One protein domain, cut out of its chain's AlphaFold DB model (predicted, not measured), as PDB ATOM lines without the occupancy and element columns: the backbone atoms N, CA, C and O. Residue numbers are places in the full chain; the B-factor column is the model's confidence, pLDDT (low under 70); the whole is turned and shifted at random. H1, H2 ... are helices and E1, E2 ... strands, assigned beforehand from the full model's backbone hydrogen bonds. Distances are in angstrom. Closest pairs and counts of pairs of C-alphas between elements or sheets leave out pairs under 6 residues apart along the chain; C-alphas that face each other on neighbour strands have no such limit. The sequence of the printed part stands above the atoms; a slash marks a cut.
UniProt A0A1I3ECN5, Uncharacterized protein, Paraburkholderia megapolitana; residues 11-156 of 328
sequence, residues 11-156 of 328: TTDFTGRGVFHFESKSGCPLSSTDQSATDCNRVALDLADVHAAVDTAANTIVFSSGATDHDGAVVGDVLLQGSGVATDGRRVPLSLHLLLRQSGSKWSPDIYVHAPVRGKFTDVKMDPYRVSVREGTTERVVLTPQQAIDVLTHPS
ATOM      1  N   THR A  11     212.148 259.568 255.316       89.00
ATOM      2  CA  THR A  11     210.743 259.387 254.951       89.00
ATOM      3  C   THR A  11     209.888 260.397 255.718       89.00
ATOM      4  O   THR A  11     210.058 260.568 256.926       89.00
ATOM      5  N   THR A  12     208.997 261.088 255.014       94.81
ATOM      6  CA  THR A  12     208.042 262.019 255.617       94.81
ATOM      7  C   THR A  12     206.721 261.297 255.836       94.81
ATOM      8  O   THR A  12     206.126 260.802 254.881       94.81
ATOM      9  N   ASP A  13     206.265 261.237 257.084       96.00
ATOM     10  CA  ASP A  13     204.969 260.668 257.444       96.00
ATOM     11  C   ASP A  13     203.900 261.766 257.497       96.00
ATOM     12  O   ASP A  13     203.969 262.694 258.304       96.00
ATOM     13  N   PHE A  14     202.886 261.638 256.645       96.69
ATOM     14  CA  PHE A  14     201.683 262.457 256.651       96.69
ATOM     15  C   PHE A  14     200.556 261.724 257.371       96.69
ATOM     16  O   PHE A  14     200.300 260.540 257.133       96.69
ATOM     17  N   THR A  15     199.873 262.438 258.261       94.25
ATOM     18  CA  THR A  15     198.819 261.890 259.117       94.25
ATOM     19  C   THR A  15     197.690 262.889 259.269       94.25
ATOM     20  O   THR A  15     197.945 264.095 259.289       94.25
ATOM     21  N   GLY A  16     196.477 262.389 259.493       90.94
ATOM     22  CA  GLY A  16     195.306 263.237 259.657       90.94
ATOM     23  C   GLY A  16     194.780 263.753 258.321       90.94
ATOM     24  O   GLY A  16     195.462 263.718 257.297       90.94
ATOM     25  N   ARG A  17     193.542 264.250 258.342       95.12
ATOM     26  CA  ARG A  17     192.910 264.806 257.150       95.12
ATOM     27  C   ARG A  17     193.667 266.052 256.687       95.12
ATOM     28  O   ARG A  17     193.835 266.984 257.470       95.12
ATOM     29  N   GLY A  18     194.092 266.088 255.428       96.38
ATOM     30  CA  GLY A  18     194.865 267.210 254.903       96.38
ATOM     31  C   GLY A  18     195.418 266.999 253.500       96.38
ATOM     32  O   GLY A  18     195.371 265.901 252.945       96.38
ATOM     33  N   VAL A  19     195.952 268.081 252.939       96.88
ATOM     34  CA  VAL A  19     196.612 268.106 251.633       96.88
ATOM     35  C   VAL A  19     198.078 268.465 251.836       96.88
ATOM     36  O   VAL A  19     198.402 269.514 252.389       96.88
ATOM     37  N   PHE A  20     198.964 267.593 251.373       96.25
ATOM     38  CA  PHE A  20     200.400 267.678 251.590       96.25
ATOM     39  C   PHE A  20     201.112 267.711 250.243       96.25
ATOM     40  O   PHE A  20     200.916 266.827 249.410       96.25
ATOM     41  N   HIS A  21     201.939 268.731 250.029       94.69
ATOM     42  CA  HIS A  21     202.737 268.860 248.815       94.69
ATOM     43  C   HIS A  21     204.164 268.382 249.064       94.69
ATOM     44  O   HIS A  21     204.685 268.500 250.172       94.69
ATOM     45  N   PHE A  22     204.784 267.838 248.025       94.44
ATOM     46  CA  PHE A  22     206.175 267.418 248.044       94.44
ATOM     47  C   PHE A  22     206.825 267.643 246.679       94.44
ATOM     48  O   PHE A  22     206.155 267.873 245.665       94.44
ATOM     49  N   GLU A  23     208.152 267.587 246.678       92.44
ATOM     50  CA  GLU A  23     208.978 267.916 245.526       92.44
ATOM     51  C   GLU A  23     208.632 267.057 244.294       92.44
ATOM     52  O   GLU A  23     208.495 265.831 244.380       92.44
ATOM     53  N   SER A  24     208.547 267.717 243.137       92.44
ATOM     54  CA  SER A  24     208.599 267.124 241.807       92.44
ATOM     55  C   SER A  24     209.934 267.435 241.139       92.44
ATOM     56  O   SER A  24     210.228 268.588 240.815       92.44
ATOM     57  N   LYS A  25     210.723 266.398 240.856       90.69
ATOM     58  CA  LYS A  25     211.994 266.518 240.117       90.69
ATOM     59  C   LYS A  25     211.778 266.570 238.606       90.69
ATOM     60  O   LYS A  25     212.652 267.004 237.858       90.69
ATOM     61  N   SER A  26     210.598 266.160 238.153       89.88
ATOM     62  CA  SER A  26     210.172 266.192 236.752       89.88
ATOM     63  C   SER A  26     209.539 267.524 236.338       89.88
ATOM     64  O   SER A  26     209.195 267.698 235.164       89.88
ATOM     65  N   GLY A  27     209.443 268.471 237.276       86.62
ATOM     66  CA  GLY A  27     208.931 269.821 237.073       86.62
ATOM     67  C   GLY A  27     207.467 269.989 237.478       86.62
ATOM     68  O   GLY A  27     206.736 269.017 237.681       86.62
ATOM     69  N   CYS A  28     207.051 271.252 237.580       88.75
ATOM     70  CA  CYS A  28     205.698 271.649 237.967       88.75
ATOM     71  C   CYS A  28     204.983 272.374 236.820       88.75
ATOM     72  O   CYS A  28     205.632 273.184 236.147       88.75
ATOM     73  N   PRO A  29     203.664 272.156 236.620       83.75
ATOM     74  CA  PRO A  29     202.912 272.770 235.524       83.75
ATOM     75  C   PRO A  29     203.028 274.290 235.464       83.75
ATOM     76  O   PRO A  29     203.128 274.843 234.378       83.75
ATOM     77  N   LEU A  30     203.057 274.948 236.625       77.56
ATOM     78  CA  LEU A  30     203.147 276.402 236.731       77.56
ATOM     79  C   LEU A  30     204.549 276.887 237.105       77.56
ATOM     80  O   LEU A  30     204.674 277.997 237.598       77.56
ATOM     81  N   SER A  31     205.611 276.085 236.971       66.31
ATOM     82  CA  SER A  31     206.956 276.567 237.331       66.31
ATOM     83  C   SER A  31     207.357 277.764 236.456       66.31
ATOM     84  O   SER A  31     207.447 277.655 235.236       66.31
ATOM     85  N   SER A  32     207.564 278.922 237.093       52.88
ATOM     86  CA  SER A  32     208.096 280.125 236.446       52.88
ATOM     87  C   SER A  32     209.513 279.869 235.925       52.88
ATOM     88  O   SER A  32     210.181 278.923 236.347       52.88
ATOM     89  N   THR A  33     210.022 280.755 235.064       48.38
ATOM     90  CA  THR A  33     211.423 280.736 234.590       48.38
ATOM     91  C   THR A  33     212.460 280.687 235.719       48.38
ATOM     92  O   THR A  33     213.566 280.199 235.493       48.38
ATOM     93  N   ASP A  34     212.089 281.105 236.933       43.44
ATOM     94  CA  ASP A  34     212.824 280.813 238.162       43.44
ATOM     95  C   ASP A  34     212.257 279.546 238.826       43.44
ATOM     96  O   ASP A  34     211.150 279.556 239.368       43.44
ATOM     97  N   GLN A  35     213.046 278.466 238.787       50.31
ATOM     98  CA  GLN A  35     212.784 277.082 239.234       50.31
ATOM     99  C   GLN A  35     212.488 276.913 240.747       50.31
ATOM    100  O   GLN A  35     212.786 275.877 241.330       50.31
ATOM    101  N   SER A  36     211.946 277.926 241.424       49.75
ATOM    102  CA  SER A  36     211.866 277.979 242.892       49.75
ATOM    103  C   SER A  36     210.718 277.179 243.507       49.75
ATOM    104  O   SER A  36     210.771 276.870 244.693       49.75
ATOM    105  N   ALA A  37     209.690 276.829 242.733       64.06
ATOM    106  CA  ALA A  37     208.554 276.076 243.245       64.06
ATOM    107  C   ALA A  37     208.549 274.655 242.679       64.06
ATOM    108  O   ALA A  37     207.994 274.402 241.609       64.06
ATOM    109  N   THR A  38     209.200 273.758 243.412       79.94
ATOM    110  CA  THR A  38     209.305 272.327 243.111       79.94
ATOM    111  C   THR A  38     208.226 271.499 243.805       79.94
ATOM    112  O   THR A  38     207.962 270.381 243.382       79.94
ATOM    113  N   ASP A  39     207.566 272.032 244.836       88.50
ATOM    114  CA  ASP A  39     206.549 271.307 245.604       88.50
ATOM    115  C   ASP A  39     205.190 271.356 244.899       88.50
ATOM    116  O   ASP A  39     204.372 272.252 245.117       88.50
ATOM    117  N   CYS A  40     204.965 270.402 244.000       91.75
ATOM    118  CA  CYS A  40     203.727 270.295 243.228       91.75
ATOM    119  C   CYS A  40     203.194 268.872 243.084       91.75
ATOM    120  O   CYS A  40     202.053 268.703 242.653       91.75
ATOM    121  N   ASN A  41     203.974 267.853 243.457       96.19
ATOM    122  CA  ASN A  41     203.369 266.557 243.720       96.19
ATOM    123  C   ASN A  41     202.542 266.664 245.005       96.19
ATOM    124  O   ASN A  41     202.861 267.460 245.892       96.19
ATOM    125  N   ARG A  42     201.479 265.870 245.112       96.81
ATOM    126  CA  ARG A  42     200.522 265.964 246.214       96.81
ATOM    127  C   ARG A  42     200.148 264.594 246.750       96.81
ATOM    128  O   ARG A  42     199.924 263.667 245.977       96.81
ATOM    129  N   VAL A  43     200.013 264.507 248.066       98.25
ATOM    130  CA  VAL A  43     199.219 263.493 248.760       98.25
ATOM    131  C   VAL A  43     198.043 264.193 249.431       98.25
ATOM    132  O   VAL A  43     198.237 265.174 250.145       98.25
ATOM    133  N   ALA A  44     196.828 263.690 249.231       98.06
ATOM    134  CA  ALA A  44     195.662 264.110 249.999       98.06
ATOM    135  C   ALA A  44     195.168 262.949 250.866       98.06
ATOM    136  O   ALA A  44     195.068 261.820 250.387       98.06
ATOM    137  N   LEU A  45     194.868 263.229 252.132       97.94
ATOM    138  CA  LEU A  45     194.301 262.289 253.097       97.94
ATOM    139  C   LEU A  45     192.905 262.780 253.462       97.94
ATOM    140  O   LEU A  45     192.759 263.845 254.057       97.94
ATOM    141  N   ASP A  46     191.874 262.029 253.089       94.88
ATOM    142  CA  ASP A  46     190.483 262.449 253.274       94.88
ATOM    143  C   ASP A  46     189.968 262.191 254.692       94.88
ATOM    144  O   ASP A  46     189.021 262.843 255.139       94.88
ATOM    145  N   LEU A  47     190.597 261.254 255.405       92.94
ATOM    146  CA  LEU A  47     190.161 260.762 256.708       92.94
ATOM    147  C   LEU A  47     191.298 260.827 257.728       92.94
ATOM    148  O   LEU A  47     192.478 260.755 257.387       92.94
ATOM    149  N   ALA A  48     190.934 260.978 259.002       92.69
ATOM    150  CA  ALA A  48     191.893 261.215 260.077       92.69
ATOM    151  C   ALA A  48     192.756 259.991 260.427       92.69
ATOM    152  O   ALA A  48     193.860 260.150 260.943       92.69
ATOM    153  N   ASP A  49     192.252 258.788 260.162       93.19
ATOM    154  CA  ASP A  49     192.895 257.503 260.440       93.19
ATOM    155  C   ASP A  49     193.733 256.977 259.264       93.19
ATOM    156  O   ASP A  49     194.301 255.888 259.347       93.19
ATOM    157  N   VAL A  50     193.812 257.736 258.169       95.06
ATOM    158  CA  VAL A  50     194.628 257.401 257.003       95.06
ATOM    159  C   VAL A  50     195.983 258.087 257.138       95.06
ATOM    160  O   VAL A  50     196.097 259.227 257.590       95.06
ATOM    161  N   HIS A  51     197.024 257.370 256.737       96.31
ATOM    162  CA  HIS A  51     198.414 257.791 256.818       96.31
ATOM    163  C   HIS A  51     199.112 257.537 255.485       96.31
ATOM    164  O   HIS A  51     198.841 256.527 254.828       96.31
ATOM    165  N   ALA A  52     200.060 258.400 255.126       98.06
ATOM    166  CA  ALA A  52     200.927 258.202 253.973       98.06
ATOM    167  C   ALA A  52     202.386 258.490 254.327       98.06
ATOM    168  O   ALA A  52     202.713 259.584 254.772       98.06
ATOM    169  N   ALA A  53     203.259 257.522 254.076       98.00
ATOM    170  CA  ALA A  53     204.703 257.684 254.191       98.00
ATOM    171  C   ALA A  53     205.290 257.967 252.803       98.00
ATOM    172  O   ALA A  53     205.106 257.155 251.892       98.00
ATOM    173  N   VAL A  54     205.986 259.091 252.634       98.00
ATOM    174  CA  VAL A  54     206.616 259.507 251.371       98.00
ATOM    175  C   VAL A  54     208.132 259.519 251.521       98.00
ATOM    176  O   VAL A  54     208.683 260.254 252.338       98.00
ATOM    177  N   ASP A  55     208.821 258.731 250.701       97.00
ATOM    178  CA  ASP A  55     210.278 258.729 250.585       97.00
ATOM    179  C   ASP A  55     210.674 259.233 249.191       97.00
ATOM    180  O   ASP A  55     210.591 258.518 248.187       97.00
ATOM    181  N   THR A  56     211.103 260.494 249.121       94.12
ATOM    182  CA  THR A  56     211.493 261.159 247.867       94.12
ATOM    183  C   THR A  56     212.873 260.732 247.351       94.12
ATOM    184  O   THR A  56     213.229 261.020 246.200       94.12
ATOM    185  N   ALA A  57     213.669 260.037 248.171       92.44
ATOM    186  CA  ALA A  57     214.942 259.456 247.760       92.44
ATOM    187  C   ALA A  57     214.722 258.073 247.133       92.44
ATOM    188  O   ALA A  57     215.230 257.797 246.044       92.44
ATOM    189  N   ALA A  58     213.913 257.230 247.776       95.50
ATOM    190  CA  ALA A  58     213.541 255.909 247.277       95.50
ATOM    191  C   ALA A  58     212.434 255.948 246.209       95.50
ATOM    192  O   ALA A  58     212.223 254.949 245.522       95.50
ATOM    193  N   ASN A  59     211.765 257.093 246.034       97.19
ATOM    194  CA  ASN A  59     210.594 257.262 245.172       97.19
ATOM    195  C   ASN A  59     209.480 256.274 245.556       97.19
ATOM    196  O   ASN A  59     208.943 255.544 244.719       97.19
ATOM    197  N   THR A  60     209.141 256.222 246.842       98.19
ATOM    198  CA  THR A  60     208.063 255.368 247.351       98.19
ATOM    199  C   THR A  60     207.026 256.179 248.112       98.19
ATOM    200  O   THR A  60     207.342 257.151 248.793       98.19
ATOM    201  N   ILE A  61     205.767 255.769 247.972       98.56
ATOM    202  CA  ILE A  61     204.640 256.284 248.746       98.56
ATOM    203  C   ILE A  61     203.869 255.084 249.278       98.56
ATOM    204  O   ILE A  61     203.454 254.223 248.501       98.56
ATOM    205  N   VAL A  62     203.668 255.013 250.590       98.12
ATOM    206  CA  VAL A  62     202.941 253.910 251.225       98.12
ATOM    207  C   VAL A  62     201.762 254.456 252.006       98.12
ATOM    208  O   VAL A  62     201.949 255.167 252.991       98.12
ATOM    209  N   PHE A  63     200.553 254.081 251.594       98.00
ATOM    210  CA  PHE A  63     199.333 254.379 252.336       98.00
ATOM    211  C   PHE A  63     199.014 253.275 253.335       98.00
ATOM    212  O   PHE A  63     199.215 252.083 253.082       98.00
ATOM    213  N   SER A  64     198.457 253.673 254.468       95.50
ATOM    214  CA  SER A  64     197.877 252.763 255.448       95.50
ATOM    215  C   SER A  64     196.698 253.426 256.141       95.50
ATOM    216  O   SER A  64     196.582 254.647 256.129       95.50
ATOM    217  N   SER A  65     195.819 252.618 256.720       93.12
ATOM    218  CA  SER A  65     194.653 253.098 257.451       93.12
ATOM    219  C   SER A  65     194.544 252.357 258.776       93.12
ATOM    220  O   SER A  65     194.780 251.145 258.830       93.12
ATOM    221  N   GLY A  66     194.246 253.099 259.839       85.88
ATOM    222  CA  GLY A  66     194.008 252.567 261.176       85.88
ATOM    223  C   GLY A  66     192.636 251.906 261.320       85.88
ATOM    224  O   GLY A  66     192.486 251.033 262.176       85.88
ATOM    225  N   ALA A  67     191.662 252.272 260.478       84.31
ATOM    226  CA  ALA A  67     190.343 251.654 260.436       84.31
ATOM    227  C   ALA A  67     190.066 250.945 259.098       84.31
ATOM    228  O   ALA A  67     190.775 251.075 258.095       84.31
ATOM    229  N   THR A  68     189.025 250.115 259.099       81.25
ATOM    230  CA  THR A  68     188.624 249.302 257.939       81.25
ATOM    231  C   THR A  68     187.144 249.429 257.609       81.25
ATOM    232  O   THR A  68     186.675 248.823 256.657       81.25
ATOM    233  N   ASP A  69     186.376 250.183 258.381       81.69
ATOM    234  CA  ASP A  69     184.929 250.367 258.228       81.69
ATOM    235  C   ASP A  69     184.552 251.472 257.226       81.69
ATOM    236  O   ASP A  69     183.409 251.921 257.169       81.69
ATOM    237  N   HIS A  70     185.494 251.853 256.368       84.81
ATOM    238  CA  HIS A  70     185.274 252.750 255.239       84.81
ATOM    239  C   HIS A  70     184.442 252.017 254.182       84.81
ATOM    240  O   HIS A  70     184.923 251.057 253.601       84.81
ATOM    241  N   ASP A  71     183.186 252.395 253.935       88.00
ATOM    242  CA  ASP A  71     182.287 251.675 253.010       88.00
ATOM    243  C   ASP A  71     182.471 252.120 251.546       88.00
ATOM    244  O   ASP A  71     181.640 252.808 250.957       88.00
ATOM    245  N   GLY A  72     183.631 251.810 250.957       86.00
ATOM    246  CA  GLY A  72     183.971 252.241 249.593       86.00
ATOM    247  C   GLY A  72     184.278 253.737 249.476       86.00
ATOM    248  O   GLY A  72     184.377 254.262 248.360       86.00
ATOM    249  N   ALA A  73     184.434 254.420 250.612       90.31
ATOM    250  CA  ALA A  73     184.769 255.833 250.679       90.31
ATOM    251  C   ALA A  73     186.144 256.103 250.060       90.31
ATOM    252  O   ALA A  73     187.037 255.250 250.067       90.31
ATOM    253  N   VAL A  74     186.314 257.311 249.526       92.81
ATOM    254  CA  VAL A  74     187.642 257.799 249.158       92.81
ATOM    255  C   VAL A  74     188.397 258.116 250.444       92.81
ATOM    256  O   VAL A  74     187.879 258.824 251.301       92.81
ATOM    257  N   VAL A  75     189.601 257.569 250.566       95.00
ATOM    258  CA  VAL A  75     190.433 257.680 251.772       95.00
ATOM    259  C   VAL A  75     191.667 258.554 251.548       95.00
ATOM    260  O   VAL A  75     192.229 259.098 252.495       95.00
ATOM    261  N   GLY A  76     192.067 258.730 250.289       96.81
ATOM    262  CA  GLY A  76     193.142 259.629 249.903       96.81
ATOM    263  C   GLY A  76     193.462 259.559 248.415       96.81
ATOM    264  O   GLY A  76     192.864 258.783 247.665       96.81
ATOM    265  N   ASP A  77     194.425 260.364 247.985       97.69
ATOM    266  CA  ASP A  77     194.973 260.314 246.634       97.69
ATOM    267  C   ASP A  77     196.453 260.695 246.569       97.69
ATOM    268  O   ASP A  77     197.027 261.240 247.515       97.69
ATOM    269  N   VAL A  78     197.050 260.393 245.417       98.25
ATOM    270  CA  VAL A  78     198.332 260.939 244.976       98.25
ATOM    271  C   VAL A  78     198.124 261.663 243.654       98.25
ATOM    272  O   VAL A  78     197.533 261.104 242.728       98.25
ATOM    273  N   LEU A  79     198.684 262.861 243.528       97.50
ATOM    274  CA  LEU A  79     198.845 263.551 242.257       97.50
ATOM    275  C   LEU A  79     200.336 263.687 241.944       97.50
ATOM    276  O   LEU A  79     201.069 264.350 242.675       97.50
ATOM    277  N   LEU A  80     200.776 263.055 240.858       97.25
ATOM    278  CA  LEU A  80     202.138 263.177 240.344       97.25
ATOM    279  C   LEU A  80     202.146 264.105 239.136       97.25
ATOM    280  O   LEU A  80     201.414 263.886 238.168       97.25
ATOM    281  N   GLN A  81     202.985 265.129 239.194       95.31
ATOM    282  CA  GLN A  81     203.137 266.126 238.151       95.31
ATOM    283  C   GLN A  81     204.239 265.737 237.165       95.31
ATOM    284  O   GLN A  81     205.178 265.000 237.473       95.31
ATOM    285  N   GLY A  82     204.107 266.231 235.939       93.56
ATOM    286  CA  GLY A  82     205.048 265.951 234.873       93.56
ATOM    287  C   GLY A  82     204.740 266.708 233.590       93.56
ATOM    288  O   GLY A  82     203.988 267.683 233.557       93.56
ATOM    289  N   SER A  83     205.336 266.254 232.492       94.19
ATOM    290  CA  SER A  83     205.084 266.807 231.161       94.19
ATOM    291  C   SER A  83     205.280 265.764 230.069       94.19
ATOM    292  O   SER A  83     205.978 264.770 230.258       94.19
ATOM    293  N   GLY A  84     204.713 266.004 228.893       94.31
ATOM    294  CA  GLY A  84     204.911 265.154 227.722       94.31
ATOM    295  C   GLY A  84     204.750 265.933 226.428       94.31
ATOM    296  O   GLY A  84     204.231 267.046 226.420       94.31
ATOM    297  N   VAL A  85     205.219 265.356 225.330       94.31
ATOM    298  CA  VAL A  85     205.082 265.912 223.984       94.31
ATOM    299  C   VAL A  85     203.767 265.428 223.385       94.31
ATOM    300  O   VAL A  85     203.532 264.225 223.250       94.31
ATOM    301  N   ALA A  86     202.886 266.370 223.066       92.44
ATOM    302  CA  ALA A  86     201.614 266.115 222.411       92.44
ATOM    303  C   ALA A  86     201.804 265.824 220.911       92.44
ATOM    304  O   ALA A  86     202.883 265.975 220.342       92.44
ATOM    305  N   THR A  87     200.728 265.403 220.243       89.44
ATOM    306  CA  THR A  87     200.766 265.018 218.818       89.44
ATOM    307  C   THR A  87     201.116 266.181 217.880       89.44
ATOM    308  O   THR A  87     201.614 265.952 216.785       89.44
ATOM    309  N   ASP A  88     200.896 267.422 218.316       88.62
ATOM    310  CA  ASP A  88     201.297 268.646 217.610       88.62
ATOM    311  C   ASP A  88     202.777 269.025 217.836       88.62
ATOM    312  O   ASP A  88     203.235 270.056 217.346       88.62
ATOM    313  N   GLY A  89     203.532 268.204 218.574       91.00
ATOM    314  CA  GLY A  89     204.941 268.415 218.893       91.00
ATOM    315  C   GLY A  89     205.194 269.344 220.082       91.00
ATOM    316  O   GLY A  89     206.346 269.489 220.494       91.00
ATOM    317  N   ARG A  90     204.160 269.955 220.675       90.88
ATOM    318  CA  ARG A  90     204.334 270.832 221.839       90.88
ATOM    319  C   ARG A  90     204.498 270.016 223.113       90.88
ATOM    320  O   ARG A  90     203.766 269.055 223.349       90.88
ATOM    321  N   ARG A  91     205.426 270.435 223.976       91.44
ATOM    322  CA  ARG A  91     205.498 269.938 225.352       91.44
ATOM    323  C   ARG A  91     204.396 270.601 226.175       91.44
ATOM    324  O   ARG A  91     204.293 271.822 226.182       91.44
ATOM    325  N   VAL A  92     203.590 269.793 226.850       91.00
ATOM    326  CA  VAL A  92     202.471 270.233 227.690       91.00
ATOM    327  C   VAL A  92     202.598 269.635 229.091       91.00
ATOM    328  O   VAL A  92     203.177 268.547 229.229       91.00
ATOM    329  N   PRO A  93     202.077 270.309 230.128       92.94
ATOM    330  CA  PRO A  93     202.023 269.732 231.463       92.94
ATOM    331  C   PRO A  93     201.049 268.548 231.508       92.94
ATOM    332  O   PRO A  93     200.046 268.517 230.789       92.94
ATOM    333  N   LEU A  94     201.365 267.567 232.348       93.00
ATOM    334  CA  LEU A  94     200.573 266.363 232.584       93.00
ATOM    335  C   LEU A  94     200.508 266.098 234.086       93.00
ATOM    336  O   LEU A  94     201.512 266.261 234.776       93.00
ATOM    337  N   SER A  95     199.376 265.588 234.561       94.06
ATOM    338  CA  SER A  95     199.255 265.079 235.929       94.06
ATOM    339  C   SER A  95     198.669 263.672 235.917       94.06
ATOM    340  O   SER A  95     197.703 263.397 235.200       94.06
ATOM    341  N   LEU A  96     199.243 262.776 236.716       95.62
ATOM    342  CA  LEU A  96     198.696 261.455 237.000       95.62
ATOM    343  C   LEU A  96     198.051 261.485 238.384       95.62
ATOM    344  O   LEU A  96     198.724 261.733 239.378       95.62
ATOM    345  N   HIS A  97     196.756 261.208 238.444       96.00
ATOM    346  CA  HIS A  97     195.974 261.218 239.669       96.00
ATOM    347  C   HIS A  97     195.588 259.783 240.035       96.00
ATOM    348  O   HIS A  97     194.811 259.149 239.324       96.00
ATOM    349  N   LEU A  98     196.137 259.269 241.132       97.56
ATOM    350  CA  LEU A  98     195.790 257.980 241.723       97.56
ATOM    351  C   LEU A  98     194.853 258.212 242.909       97.56
ATOM    352  O   LEU A  98     195.295 258.629 243.972       97.56
ATOM    353  N   LEU A  99     193.575 257.902 242.732       96.56
ATOM    354  CA  LEU A  99     192.550 257.982 243.765       96.56
ATOM    355  C   LEU A  99     192.441 256.642 244.496       96.56
ATOM    356  O   LEU A  99     192.357 255.594 243.854       96.56
ATOM    357  N   LEU A 100     192.413 256.662 245.826       96.94
ATOM    358  CA  LEU A 100     192.323 255.461 246.651       96.94
ATOM    359  C   LEU A 100     190.984 255.408 247.380       96.94
ATOM    360  O   LEU A 100     190.625 256.311 248.136       96.94
ATOM    361  N   ARG A 101     190.259 254.310 247.177       95.56
ATOM    362  CA  ARG A 101     189.063 253.957 247.946       95.56
ATOM    363  C   ARG A 101     189.335 252.755 248.827       95.56
ATOM    364  O   ARG A 101     190.076 251.858 248.423       95.56
ATOM    365  N   GLN A 102     188.688 252.693 249.979       93.50
ATOM    366  CA  GLN A 102     188.793 251.549 250.875       93.50
ATOM    367  C   GLN A 102     187.407 250.980 251.170       93.50
ATOM    368  O   GLN A 102     186.465 251.736 251.371       93.50
ATOM    369  N   SER A 103     187.293 249.649 251.140       90.56
ATOM    370  CA  SER A 103     186.132 248.877 251.598       90.56
ATOM    371  C   SER A 103     186.620 247.694 252.424       90.56
ATOM    372  O   SER A 103     187.270 246.787 251.893       90.56
ATOM    373  N   GLY A 104     186.385 247.710 253.737       87.25
ATOM    374  CA  GLY A 104     187.029 246.738 254.616       87.25
ATOM    375  C   GLY A 104     188.548 246.954 254.663       87.25
ATOM    376  O   GLY A 104     189.064 248.070 254.730       87.25
ATOM    377  N   SER A 105     189.297 245.859 254.562       85.62
ATOM    378  CA  SER A 105     190.754 245.884 254.384       85.62
ATOM    379  C   SER A 105     191.194 246.047 252.923       85.62
ATOM    380  O   SER A 105     192.394 246.109 252.660       85.62
ATOM    381  N   LYS A 106     190.255 246.076 251.967       89.38
ATOM    382  CA  LYS A 106     190.559 246.095 250.536       89.38
ATOM    383  C   LYS A 106     190.665 247.523 250.021       89.38
ATOM    384  O   LYS A 106     189.727 248.309 250.149       89.38
ATOM    385  N   TRP A 107     191.759 247.801 249.321       94.12
ATOM    386  CA  TRP A 107     191.983 249.079 248.649       94.12
ATOM    387  C   TRP A 107     191.702 248.976 247.149       94.12
ATOM    388  O   TRP A 107     192.203 248.080 246.463       94.12
ATOM    389  N   SER A 108     190.938 249.924 246.621       95.19
ATOM    390  CA  SER A 108     190.609 250.036 245.201       95.19
ATOM    391  C   SER A 108     191.243 251.306 244.629       95.19
ATOM    392  O   SER A 108     190.824 252.400 245.009       95.19
ATOM    393  N   PRO A 109     192.267 251.182 243.765       95.94
ATOM    394  CA  PRO A 109     192.863 252.320 243.081       95.94
ATOM    395  C   PRO A 109     192.110 252.663 241.791       95.94
ATOM    396  O   PRO A 109     191.812 251.775 240.992       95.94
ATOM    397  N   ASP A 110     191.906 253.952 241.547       93.44
ATOM    398  CA  ASP A 110     191.455 254.496 240.267       93.44
ATOM    399  C   ASP A 110     192.492 255.492 239.741       93.44
ATOM    400  O   ASP A 110     192.973 256.346 240.483       93.44
ATOM    401  N   ILE A 111     192.854 255.386 238.461       92.69
ATOM    402  CA  ILE A 111     193.876 256.243 237.846       92.69
ATOM    403  C   ILE A 111     193.230 257.154 236.807       92.69
ATOM    404  O   ILE A 111     192.613 256.692 235.843       92.69
ATOM    405  N   TYR A 112     193.455 258.452 236.968       90.19
ATOM    406  CA  TYR A 112     193.045 259.501 236.050       90.19
ATOM    407  C   TYR A 112     194.263 260.270 235.542       90.19
ATOM    408  O   TYR A 112     195.326 260.293 236.157       90.19
ATOM    409  N   VAL A 113     194.102 260.902 234.383       90.62
ATOM    410  CA  VAL A 113     195.124 261.762 233.785       90.62
ATOM    411  C   VAL A 113     194.512 263.123 233.555       90.62
ATOM    412  O   VAL A 113     193.473 263.218 232.897       90.62
ATOM    413  N   HIS A 114     195.192 264.158 234.027       91.94
ATOM    414  CA  HIS A 114     194.895 265.533 233.670       91.94
ATOM    415  C   HIS A 114     195.865 265.955 232.570       91.94
ATOM    416  O   HIS A 114     197.083 265.832 232.707       91.94
ATOM    417  N   ALA A 115     195.313 266.395 231.443       90.31
ATOM    418  CA  ALA A 115     196.085 266.910 230.327       90.31
ATOM    419  C   ALA A 115     195.284 268.015 229.630       90.31
ATOM    420  O   ALA A 115     194.082 267.835 229.414       90.31
ATOM    421  N   PRO A 116     195.929 269.124 229.231       88.12
ATOM    422  CA  PRO A 116     195.236 270.247 228.604       88.12
ATOM    423  C   PRO A 116     194.796 269.951 227.167       88.12
ATOM    424  O   PRO A 116     193.955 270.643 226.602       88.12
ATOM    425  N   VAL A 117     195.363 268.907 226.558       87.06
ATOM    426  CA  VAL A 117     195.040 268.454 225.206       87.06
ATOM    427  C   VAL A 117     194.716 266.967 225.206       87.06
ATOM    428  O   VAL A 117     195.218 266.188 226.016       87.06
ATOM    429  N   ARG A 118     193.865 266.550 224.267       84.25
ATOM    430  CA  ARG A 118     193.542 265.137 224.061       84.25
ATOM    431  C   ARG A 118     194.640 264.451 223.250       84.25
ATOM    432  O   ARG A 118     195.267 265.065 222.394       84.25
ATOM    433  N   GLY A 119     194.791 263.144 223.451       83.56
ATOM    434  CA  GLY A 119     195.637 262.300 222.611       83.56
ATOM    435  C   GLY A 119     196.581 261.404 223.402       83.56
ATOM    436  O   GLY A 119     196.344 261.105 224.575       83.56
ATOM    437  N   LYS A 120     197.616 260.940 222.696       87.19
ATOM    438  CA  LYS A 120     198.760 260.218 223.256       87.19
ATOM    439  C   LYS A 120     199.921 261.186 223.432       87.19
ATOM    440  O   LYS A 120     200.071 262.104 222.623       87.19
ATOM    441  N   PHE A 121     200.754 260.914 224.426       92.81
ATOM    442  CA  PHE A 121     201.957 261.688 224.699       92.81
ATOM    443  C   PHE A 121     203.208 260.850 224.451       92.81
ATOM    444  O   PHE A 121     203.203 259.636 224.648       92.81
ATOM    445  N   THR A 122     204.276 261.501 224.014       95.38
ATOM    446  CA  THR A 122     205.627 260.932 223.922       95.38
ATOM    447  C   THR A 122     206.573 261.712 224.829       95.38
ATOM    448  O   THR A 122     206.190 262.751 225.365       95.38
ATOM    449  N   ASP A 123     207.794 261.208 225.048       95.12
ATOM    450  CA  ASP A 123     208.816 261.874 225.880       95.12
ATOM    451  C   ASP A 123     208.248 262.370 227.231       95.12
ATOM    452  O   ASP A 123     208.390 263.536 227.629       95.12
ATOM    453  N   VAL A 124     207.491 261.476 227.880       94.94
ATOM    454  CA  VAL A 124     206.837 261.737 229.162       94.94
ATOM    455  C   VAL A 124     207.901 261.783 230.252       94.94
ATOM    456  O   VAL A 124     208.688 260.851 230.403       94.94
ATOM    457  N   LYS A 125     207.896 262.873 231.017       94.88
ATOM    458  CA  LYS A 125     208.733 263.099 232.193       94.88
ATOM    459  C   LYS A 125     207.827 263.147 233.411       94.88
ATOM    460  O   LYS A 125     206.944 264.000 233.467       94.88
ATOM    461  N   MET A 126     208.027 262.220 234.335       94.38
ATOM    462  CA  MET A 126     207.287 262.107 235.586       94.38
ATOM    463  C   MET A 126     208.172 261.394 236.599       94.38
ATOM    464  O   MET A 126     208.934 260.495 236.224       94.38
ATOM    465  N   ASP A 127     208.069 261.782 237.866       95.50
ATOM    466  CA  ASP A 127     208.880 261.163 238.904       95.50
ATOM    467  C   ASP A 127     208.498 259.688 239.070       95.50
ATOM    468  O   ASP A 127     207.308 259.350 239.073       95.50
ATOM    469  N   PRO A 128     209.482 258.781 239.206       96.62
ATOM    470  CA  PRO A 128     209.249 257.346 239.145       96.62
ATOM    471  C   PRO A 128     208.770 256.792 240.493       96.62
ATOM    472  O   PRO A 128     209.360 255.852 241.026       96.62
ATOM    473  N   TYR A 129     207.698 257.358 241.051       98.06
ATOM    474  CA  TYR A 129     207.143 256.888 242.313       98.06
ATOM    475  C   TYR A 129     206.465 255.524 242.164       98.06
ATOM    476  O   TYR A 129     205.648 255.285 241.271       98.06
ATOM    477  N   ARG A 130     206.785 254.622 243.091       98.44
ATOM    478  CA  ARG A 130     205.995 253.426 243.379       98.44
ATOM    479  C   ARG A 130     205.022 253.756 244.502       98.44
ATOM    480  O   ARG A 130     205.455 254.161 245.578       98.44
ATOM    481  N   VAL A 131     203.731 253.526 244.275       98.62
ATOM    482  CA  VAL A 131     202.705 253.683 245.312       98.62
ATOM    483  C   VAL A 131     202.219 252.310 245.754       98.62
ATOM    484  O   VAL A 131     201.852 251.475 244.918       98.62
ATOM    485  N   SER A 132     202.196 252.091 247.063       98.31
ATOM    486  CA  SER A 132     201.690 250.879 247.698       98.31
ATOM    487  C   SER A 132     200.655 251.205 248.774       98.31
ATOM    488  O   SER A 132     200.590 252.320 249.288       98.31
ATOM    489  N   VAL A 133     199.864 250.201 249.142       97.44
ATOM    490  CA  VAL A 133     198.890 250.246 250.239       97.44
ATOM    491  C   VAL A 133     199.149 249.091 251.205       97.44
ATOM    492  O   VAL A 133     199.532 247.999 250.774       97.44
ATOM    493  N   ARG A 134     198.942 249.311 252.506       94.00
ATOM    494  CA  ARG A 134     198.995 248.249 253.522       94.00
ATOM    495  C   ARG A 134     197.628 247.589 253.700       94.00
ATOM    496  O   ARG A 134     196.644 248.251 254.022       94.00
ATOM    497  N   GLU A 135     197.592 246.269 253.538       87.62
ATOM    498  CA  GLU A 135     196.413 245.413 253.712       87.62
ATOM    499  C   GLU A 135     196.674 244.427 254.858       87.62
ATOM    500  O   GLU A 135     197.144 243.305 254.669       87.62
ATOM    501  N   GLY A 136     196.421 244.865 256.094       82.00
ATOM    502  CA  GLY A 136     196.828 244.113 257.281       82.00
ATOM    503  C   GLY A 136     198.352 244.117 257.435       82.00
ATOM    504  O   GLY A 136     198.949 245.172 257.623       82.00
ATOM    505  N   THR A 137     198.986 242.944 257.370       82.19
ATOM    506  CA  THR A 137     200.452 242.801 257.491       82.19
ATOM    507  C   THR A 137     201.185 242.810 256.151       82.19
ATOM    508  O   THR A 137     202.415 242.756 256.134       82.19
ATOM    509  N   THR A 138     200.461 242.853 255.031       88.88
ATOM    510  CA  THR A 138     201.050 242.833 253.691       88.88
ATOM    511  C   THR A 138     201.030 244.219 253.062       88.88
ATOM    512  O   THR A 138     200.169 245.050 253.344       88.88
ATOM    513  N   GLU A 139     201.999 244.467 252.185       94.69
ATOM    514  CA  GLU A 139     202.031 245.648 251.332       94.69
ATOM    515  C   GLU A 139     201.741 245.227 249.890       94.69
ATOM    516  O   GLU A 139     202.346 244.285 249.370       94.69
ATOM    517  N   ARG A 140     200.816 245.933 249.236       96.69
ATOM    518  CA  ARG A 140     200.454 245.705 247.838       96.69
ATOM    519  C   ARG A 140     200.733 246.947 247.011       96.69
ATOM    520  O   ARG A 140     200.239 248.029 247.305       96.69
ATOM    521  N   VAL A 141     201.467 246.769 245.921       97.94
ATOM    522  CA  VAL A 141     201.731 247.840 244.956       97.94
ATOM    523  C   VAL A 141     200.452 248.144 244.174       97.94
ATOM    524  O   VAL A 141     199.838 247.237 243.607       97.94
ATOM    525  N   VAL A 142     200.058 249.416 244.138       97.50
ATOM    526  CA  VAL A 142     198.887 249.921 243.396       97.50
ATOM    527  C   VAL A 142     199.274 250.768 242.189       97.50
ATOM    528  O   VAL A 142     198.487 250.875 241.252       97.50
ATOM    529  N   LEU A 143     200.491 251.317 242.176       97.94
ATOM    530  CA  LEU A 143     201.057 252.014 241.029       97.94
ATOM    531  C   LEU A 143     202.556 251.733 240.931       97.94
ATOM    532  O   LEU A 143     203.306 251.914 241.891       97.94
ATOM    533  N   THR A 144     203.000 251.312 239.752       98.00
ATOM    534  CA  THR A 144     204.422 251.242 239.400       98.00
ATOM    535  C   THR A 144     204.825 252.438 238.533       98.00
ATOM    536  O   THR A 144     203.981 252.975 237.811       98.00
ATOM    537  N   PRO A 145     206.122 252.795 238.498       96.69
ATOM    538  CA  PRO A 145     206.611 253.860 237.620       96.69
ATOM    539  C   PRO A 145     206.293 253.601 236.142       96.69
ATOM    540  O   PRO A 145     205.877 254.499 235.418       96.69
ATOM    541  N   GLN A 146     206.414 252.346 235.701       94.94
ATOM    542  CA  GLN A 146     206.103 251.967 234.323       94.94
ATOM    543  C   GLN A 146     204.616 252.166 234.002       94.94
ATOM    544  O   GLN A 146     204.287 252.722 232.957       94.94
ATOM    545  N   GLN A 147     203.715 251.789 234.917       94.31
ATOM    546  CA  GLN A 147     202.278 252.023 234.745       94.31
ATOM    547  C   GLN A 147     201.939 253.516 234.668       94.31
ATOM    548  O   GLN A 147     201.090 253.888 233.861       94.31
ATOM    549  N   ALA A 148     202.598 254.369 235.463       93.50
ATOM    550  CA  ALA A 148     202.401 255.819 235.407       93.50
ATOM    551  C   ALA A 148     202.684 256.375 233.998       93.50
ATOM    552  O   ALA A 148     201.876 257.122 233.445       93.50
ATOM    553  N   ILE A 149     203.787 255.940 233.382       94.12
ATOM    554  CA  ILE A 149     204.141 256.321 232.010       94.12
ATOM    555  C   ILE A 149     203.176 255.702 230.990       94.12
ATOM    556  O   ILE A 149     202.668 256.409 230.118       94.12
ATOM    557  N   ASP A 150     202.865 254.410 231.110       91.88
ATOM    558  CA  ASP A 150     202.044 253.691 230.129       91.88
ATOM    559  C   ASP A 150     200.615 254.231 230.022       91.88
ATOM    560  O   ASP A 150     200.056 254.284 228.926       91.88
ATOM    561  N   VAL A 151     200.020 254.694 231.124       89.50
ATOM    562  CA  VAL A 151     198.686 255.317 231.095       89.50
ATOM    563  C   VAL A 151     198.684 256.617 230.266       89.50
ATOM    564  O   VAL A 151     197.659 256.976 229.672       89.50
ATOM    565  N   LEU A 152     199.828 257.300 230.167       86.94
ATOM    566  CA  LEU A 152     200.006 258.538 229.403       86.94
ATOM    567  C   LEU A 152     200.376 258.272 227.933       86.94
ATOM    568  O   LEU A 152     199.833 258.918 227.030       86.94
ATOM    569  N   THR A 153     201.259 257.307 227.670       90.19
ATOM    570  CA  THR A 153     201.757 257.002 226.315       90.19
ATOM    571  C   THR A 153     200.849 256.030 225.552       90.19
ATOM    572  O   THR A 153     200.674 256.138 224.333       90.19
ATOM    573  N   HIS A 154     200.220 255.092 226.261       86.50
ATOM    574  CA  HIS A 154     199.447 253.976 225.717       86.50
ATOM    575  C   HIS A 154     198.066 253.844 226.393       86.50
ATOM    576  O   HIS A 154     197.738 252.782 226.927       86.50
ATOM    577  N   PRO A 155     197.203 254.880 226.347       78.88
ATOM    578  CA  PRO A 155     195.909 254.827 227.015       78.88
ATOM    579  C   PRO A 155     195.056 253.675 226.471       78.88
ATOM    580  O   PRO A 155     194.912 253.508 225.252       78.88
ATOM    581  N   SER A 156     194.463 252.904 227.386       77.00
ATOM    582  CA  SER A 156     193.584 251.783 227.048       77.00
ATOM    583  C   SER A 156     192.397 252.233 226.184       77.00
ATOM    584  O   SER A 156     192.006 253.404 226.198       77.00
TER     585      SER A 156
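What this domain is: This is residues 11 to 156 of the 328 residues of an uncharacterized protein of Paraburkholderia megapolitana (UniProt A0A1I3ECN5). Two strongly twisted sheets face each other as a sandwich, their strands nearly in line. The larger sheet, with the long strands E6 and E7, runs on past the smaller one and there, with E9, curls round the single helix H1. The printed part has 146 residues, with eleven named strands, E1 to E11, followed by H1, and is mostly strand. The larger sheet, E2 E3 E6 E7 E8 E9, is branched, with its neighbours antiparallel; the smaller is mixed, in the order E1 E4 E5 E10 E11. The whole is compact, with a radius of gyration of the C-alphas of 15.5 A and spans of 47 by 35 by 23 A.

Where its parts are: In the larger sheet, E6 is residues 71 to 85, 39.6 A long, from C-alpha 71 at (182.287, 251.675, 253.010), and it bends by 60 degrees at residue 82. E7 is residues 91 to 103, 38.8 A, and E8 residues 106 to 114, 26.1 A. E2 is residues 18 to 23, E3 residues 39 to 45 and E9 residues 122 to 126. In the smaller sheet, E1 is residues 12 to 15, beginning at C-alpha 12 (208.042, 262.019, 255.617), E4 is 50 to 55, E5 60 to 65, E10 130 to 135 and E11 138 to 143. H1 is residues 145 to 153, ending at C-alpha 153 (201.757, 257.002, 226.315).

How they stand to each other: E6, E7 and E8 form a meander, each strand the antiparallel neighbour of the one before; with E9, an antiparallel neighbour of E6, they make a Greek key. N 80 and O 96 of E6 and E7 are 2.9 A apart, and N 99 and O 110 of E7 and E8 2.8 A. E3 and E9 lie on one side of E6, with N 42 and O 79 at 2.9 A and N 83 and O 125 at 2.9 A; E7 lies on the other side. E2 and E3 are a hairpin, with N 20 and O 43 at 2.8 A. The parts of the two sheets that face each other are 9.8 A apart centre to centre. In the smaller sheet E5 and E10 are parallel, with N 63 and O 132 at 2.9 A, while N 14 and O 52 of the antiparallel E1 and E4 are 2.8 A apart. E4 and E5 are a hairpin, with N 53 and O 62 at 2.9 A, as are E10 and E11, with N 133 and O 140 at 2.9 A. The closest C-alphas of E9 and H1, those of Thr 122 and Thr 153, are 6.0 A apart; H1 only grazes the smaller sheet. In H1, 4 of 5 O i to N i+4 pairs are within hydrogen-bond range.

The domain as a whole: The C-alphas farthest apart, those of Asp 69 and Gly 89, are 47.7 A from each other. The printed part has no cut. The link from E2 to E3 is long, with 15 residues, 24 to 38. The mean pLDDT of the printed part is 90.8, and residues 31 to 37 are under 70.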